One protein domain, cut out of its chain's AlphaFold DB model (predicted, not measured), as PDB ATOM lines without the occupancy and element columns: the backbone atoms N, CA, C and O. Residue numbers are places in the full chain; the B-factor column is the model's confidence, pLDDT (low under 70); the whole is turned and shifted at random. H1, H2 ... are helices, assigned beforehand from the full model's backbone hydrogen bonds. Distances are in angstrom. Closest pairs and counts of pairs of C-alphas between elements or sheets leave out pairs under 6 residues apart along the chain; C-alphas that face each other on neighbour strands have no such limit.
ATOM      1  N   ARG A  34     101.425 112.343  70.319       90.38
ATOM      2  CA  ARG A  34     101.486 113.395  69.293       90.38
ATOM      3  C   ARG A  34     101.351 114.776  69.947       90.38
ATOM      4  O   ARG A  34     100.517 114.955  70.825       90.38
ATOM      5  N   LEU A  35     102.147 115.742  69.480       89.38
ATOM      6  CA  LEU A  35     102.282 117.101  70.042       89.38
ATOM      7  C   LEU A  35     103.001 117.182  71.400       89.38
ATOM      8  O   LEU A  35     103.158 118.283  71.917       89.38
ATOM      9  N   HIS A  36     103.474 116.055  71.937       93.62
ATOM     10  CA  HIS A  36     104.307 115.978  73.140       93.62
ATOM     11  C   HIS A  36     103.764 116.767  74.338       93.62
ATOM     12  O   HIS A  36     104.509 117.566  74.904       93.62
ATOM     13  N   PRO A  37     102.492 116.561  74.740       94.94
ATOM     14  CA  PRO A  37     101.913 117.287  75.863       94.94
ATOM     15  C   PRO A  37     102.672 116.994  77.168       94.94
ATOM     16  O   PRO A  37     103.418 116.007  77.247       94.94
ATOM     17  N   PRO A  38     102.460 117.791  78.230       96.62
ATOM     18  CA  PRO A  38     103.045 117.512  79.534       96.62
ATOM     19  C   PRO A  38     102.664 116.112  80.021       96.62
ATOM     20  O   PRO A  38     101.557 115.629  79.764       96.62
ATOM     21  N   LEU A  39     103.586 115.453  80.722       95.88
ATOM     22  CA  LEU A  39     103.331 114.130  81.283       95.88
ATOM     23  C   LEU A  39     102.183 114.205  82.305       95.88
ATOM     24  O   LEU A  39     102.209 115.031  83.219       95.88
ATOM     25  N   SER A  40     101.168 113.356  82.140       95.44
ATOM     26  CA  SER A  40     100.007 113.331  83.030       95.44
ATOM     27  C   SER A  40     100.292 112.543  84.310       95.44
ATOM     28  O   SER A  40     101.175 111.689  84.350       95.44
ATOM     29  N   TYR A  41      99.491 112.783  85.350       94.31
ATOM     30  CA  TYR A  41      99.571 112.020  86.597       94.31
ATOM     31  C   TYR A  41      99.352 110.518  86.375       94.31
ATOM     32  O   TYR A  41     100.111 109.703  86.886       94.31
ATOM     33  N   HIS A  42      98.366 110.158  85.548       94.81
ATOM     34  CA  HIS A  42      98.100 108.766  85.182       94.81
ATOM     35  C   HIS A  42      99.314 108.123  84.504       94.81
ATOM     36  O   HIS A  42      99.737 107.054  84.918       94.81
ATOM     37  N   ALA A  43      99.959 108.826  83.564       95.81
ATOM     38  CA  ALA A  43     101.157 108.315  82.903       95.81
ATOM     39  C   ALA A  43     102.333 108.112  83.877       95.81
ATOM     40  O   ALA A  43     103.120 107.186  83.704       95.81
ATOM     41  N   VAL A  44     102.460 108.948  84.917       95.75
ATOM     42  CA  VAL A  44     103.440 108.716  85.991       95.75
ATOM     43  C   VAL A  44     103.115 107.425  86.741       95.75
ATOM     44  O   VAL A  44     104.019 106.633  86.987       95.75
ATOM     45  N   TYR A  45     101.850 107.180  87.077       95.75
ATOM     46  CA  TYR A  45     101.454 105.932  87.733       95.75
ATOM     47  C   TYR A  45     101.704 104.714  86.852       95.75
ATOM     48  O   TYR A  45     102.261 103.748  87.353       95.75
ATOM     49  N   ASP A  46     101.417 104.791  85.554       96.12
ATOM     50  CA  ASP A  46     101.696 103.702  84.612       96.12
ATOM     51  C   ASP A  46     103.197 103.356  84.572       96.12
ATOM     52  O   ASP A  46     103.577 102.184  84.554       96.12
ATOM     53  N   ILE A  47     104.072 104.374  84.618       96.00
ATOM     54  CA  ILE A  47     105.526 104.174  84.735       96.00
ATOM     55  C   ILE A  47     105.859 103.425  86.030       96.00
ATOM     56  O   ILE A  47     106.642 102.477  86.007       96.00
ATOM     57  N   PHE A  48     105.266 103.827  87.154       97.12
ATOM     58  CA  PHE A  48     105.495 103.190  88.450       97.12
ATOM     59  C   PHE A  48     104.950 101.762  88.518       97.12
ATOM     60  O   PHE A  48     105.652 100.893  89.022       97.12
ATOM     61  N   THR A  49     103.779 101.488  87.941       96.38
ATOM     62  CA  THR A  49     103.251 100.127  87.783       96.38
ATOM     63  C   THR A  49     104.233  99.265  87.005       96.38
ATOM     64  O   THR A  49     104.569  98.171  87.441       96.38
ATOM     65  N   ARG A  50     104.790  99.782  85.902       97.31
ATOM     66  CA  ARG A  50     105.774  99.023  85.128       97.31
ATOM     67  C   ARG A  50     107.062  98.753  85.909       97.31
ATOM     68  O   ARG A  50     107.651  97.684  85.751       97.31
ATOM     69  N   ILE A  51     107.512  99.709  86.722       96.06
ATOM     70  CA  ILE A  51     108.653  99.522  87.628       96.06
ATOM     71  C   ILE A  51     108.326  98.443  88.664       96.06
ATOM     72  O   ILE A  51     109.130  97.534  88.853       96.06
ATOM     73  N   ASP A  52     107.157  98.517  89.299       95.69
ATOM     74  CA  ASP A  52     106.719  97.558  90.313       95.69
ATOM     75  C   ASP A  52     106.574  96.139  89.747       95.69
ATOM     76  O   ASP A  52     107.008  95.189  90.392       95.69
ATOM     77  N   ASP A  53     106.067  95.981  88.521       95.31
ATOM     78  CA  ASP A  53     105.995  94.687  87.831       95.31
ATOM     79  C   ASP A  53     107.388  94.061  87.669       95.31
ATOM     80  O   ASP A  53     107.603  92.890  87.981       95.31
ATOM     81  N   ILE A  54     108.351  94.848  87.174       95.69
ATOM     82  CA  ILE A  54     109.723  94.379  86.942       95.69
ATOM     83  C   ILE A  54     110.384  94.024  88.271       95.69
ATOM     84  O   ILE A  54     110.997  92.963  88.390       95.69
ATOM     85  N   MET A  55     110.236  94.893  89.270       94.62
ATOM     86  CA  MET A  55     110.776  94.669  90.603       94.62
ATOM     87  C   MET A  55     110.175  93.403  91.215       94.62
ATOM     88  O   MET A  55     110.929  92.585  91.728       94.62
ATOM     89  N   SER A  56     108.863  93.183  91.098       92.81
ATOM     90  CA  SER A  56     108.185  91.998  91.650       92.81
ATOM     91  C   SER A  56     108.732  90.690  91.078       92.81
ATOM     92  O   SER A  56     108.772  89.678  91.771       92.81
ATOM     93  N   VAL A  57     109.156  90.702  89.809       94.06
ATOM     94  CA  VAL A  57     109.758  89.536  89.149       94.06
ATOM     95  C   VAL A  57     111.220  89.354  89.552       94.06
ATOM     96  O   VAL A  57     111.657  88.225  89.761       94.06
ATOM     97  N   GLN A  58     111.991  90.440  89.633       95.44
ATOM     98  CA  GLN A  58     113.435  90.375  89.888       95.44
ATOM     99  C   GLN A  58     113.790  90.220  91.371       95.44
ATOM    100  O   GLN A  58     114.810  89.614  91.682       95.44
ATOM    101  N   TYR A  59     112.950  90.751  92.258       92.62
ATOM    102  CA  TYR A  59     113.171  90.831  93.701       92.62
ATOM    103  C   TYR A  59     111.899  90.424  94.469       92.62
ATOM    104  O   TYR A  59     111.357  91.213  95.240       92.62
ATOM    105  N   PRO A  60     111.357  89.213  94.268       90.44
ATOM    106  CA  PRO A  60     110.080  88.812  94.866       90.44
ATOM    107  C   PRO A  60     110.065  88.885  96.405       90.44
ATOM    108  O   PRO A  60     109.000  88.968  97.014       90.44
ATOM    109  N   GLU A  61     111.230  88.866  97.057       89.12
ATOM    110  CA  GLU A  61     111.381  88.975  98.505       89.12
ATOM    111  C   GLU A  61     110.816  90.263  99.115       89.12
ATOM    112  O   GLU A  61     110.330  90.194 100.243       89.12
ATOM    113  N   TYR A  62     110.796  91.402  98.406       87.25
ATOM    114  CA  TYR A  62     110.282  92.649  99.002       87.25
ATOM    115  C   TYR A  62     108.756  92.660  99.163       87.25
ATOM    116  O   TYR A  62     108.239  93.517  99.878       87.25
ATOM    117  N   LYS A  63     108.037  91.734  98.513       87.50
ATOM    118  CA  LYS A  63     106.573  91.593  98.598       87.50
ATOM    119  C   LYS A  63     106.117  90.465  99.523       87.50
ATOM    120  O   LYS A  63     104.932  90.157  99.567       87.50
ATOM    121  N   LYS A  64     107.033  89.792 100.223       85.06
ATOM    122  CA  LYS A  64     106.660  88.678 101.100       85.06
ATOM    123  C   LYS A  64     106.090  89.211 102.407       85.06
ATOM    124  O   LYS A  64     106.842  89.732 103.222       85.06
ATOM    125  N   ASP A  65     104.801  88.975 102.638       80.50
ATOM    126  CA  ASP A  65     104.077  89.364 103.864       80.50
ATOM    127  C   ASP A  65     104.665  88.767 105.160       80.50
ATOM    128  O   ASP A  65     104.325  89.189 106.263       80.50
ATOM    129  N   GLU A  66     105.571  87.792 105.040       82.12
ATOM    130  CA  GLU A  66     106.390  87.266 106.140       82.12
ATOM    131  C   GLU A  66     107.314  88.334 106.753       82.12
ATOM    132  O   GLU A  66     107.700  88.231 107.920       82.12
ATOM    133  N   TYR A  67     107.665  89.366 105.983       77.44
ATOM    134  CA  TYR A  67     108.467  90.492 106.438       77.44
ATOM    135  C   TYR A  67     107.570  91.670 106.817       77.44
ATOM    136  O   TYR A  67     106.753  92.144 106.032       77.44
ATOM    137  N   TYR A  68     107.763  92.198 108.028       73.44
ATOM    138  CA  TYR A  68     106.987  93.339 108.530       73.44
ATOM    139  C   TYR A  68     107.149  94.606 107.662       73.44
ATOM    140  O   TYR A  68     106.308  95.504 107.700       73.44
ATOM    141  N   ASP A  69     108.253  94.697 106.923       75.06
ATOM    142  CA  ASP A  69     108.621  95.798 106.041       75.06
ATOM    143  C   ASP A  69     108.381  95.501 104.554       75.06
ATOM    144  O   ASP A  69     108.890  96.234 103.703       75.06
ATOM    145  N   ALA A  70     107.568  94.484 104.243       84.50
ATOM    146  CA  ALA A  70     107.120  94.216 102.884       84.50
ATOM    147  C   ALA A  70     106.467  95.456 102.249       84.50
ATOM    148  O   ALA A  70     105.688  96.183 102.875       84.50
ATOM    149  N   ILE A  71     106.798  95.711 100.983       85.50
ATOM    150  CA  ILE A  71     106.264  96.830 100.206       85.50
ATOM    151  C   ILE A  71     105.209  96.278  99.251       85.50
ATOM    152  O   ILE A  71     105.540  95.587  98.293       85.50
ATOM    153  N   GLU A  72     103.946  96.639  99.478       85.38
ATOM    154  CA  GLU A  72     102.808  96.203  98.655       85.38
ATOM    155  C   GLU A  72     102.975  96.592  97.175       85.38
ATOM    156  O   GLU A  72     102.780  95.775  96.274       85.38
ATOM    157  N   SER A  73     103.371  97.844  96.918       90.75
ATOM    158  CA  SER A  73     103.647  98.353  95.572       90.75
ATOM    159  C   SER A  73     104.612  99.537  95.585       90.75
ATOM    160  O   SER A  73     104.596 100.385  96.485       90.75
ATOM    161  N   ILE A  74     105.446  99.638  94.553       93.06
ATOM    162  CA  ILE A  74     106.277 100.817  94.308       93.06
ATOM    163  C   ILE A  74     105.428 101.877  93.600       93.06
ATOM    164  O   ILE A  74     105.048 101.731  92.444       93.06
ATOM    165  N   SER A  75     105.149 102.984  94.293       93.94
ATOM    166  CA  SER A  75     104.334 104.096  93.782       93.94
ATOM    167  C   SER A  75     105.004 105.459  94.007       93.94
ATOM    168  O   SER A  75     105.905 105.572  94.851       93.94
TER     169      SER A  75
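This is residues 34 to 75 of the 181 residues of an uncharacterized protein of Klebsiella pneumoniae (UniProt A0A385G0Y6). One long helix, H1, runs on from a free-standing lead-in, residues 34 to 43, of which 41 to 43 belong to H1; past its other end the printed part turns through the short helix H2 and folds back beside H1 as a tail with no named element, residues 64 to 75. The printed part has 42 residues with two named helices, H1 then H2, and no named strand; the class is all helix. It is only just extended, close to loose, with a radius of gyration of the C-alphas of 13.8 A and spans of 47 by 17 by 8 A.

H1, residues 41 to 58, is joined by a tight link of 1 residue to H2, residues 60 to 63. The two are close but not clearly touching; their closest C-alphas, of Ser 56 and Lys 63, are 7.1 A apart. In H1 every O i to N i+4 pair is within hydrogen-bond range; H2 is too short for such a pair, and its 1 O i to N i+3 pair is within range.

H1 begins at C-alpha 41 (99.571, 112.020, 86.597) and measures 25.9 A to C-alpha 58. H2 measures 5.8 A and ends at C-alpha 63 (106.573, 91.593, 98.598).

The C-alphas farthest apart, of Leu 35 and Glu 66, are 47.0 A apart. The printed part has no cut, and no printed residue is under 70 in pLDDT.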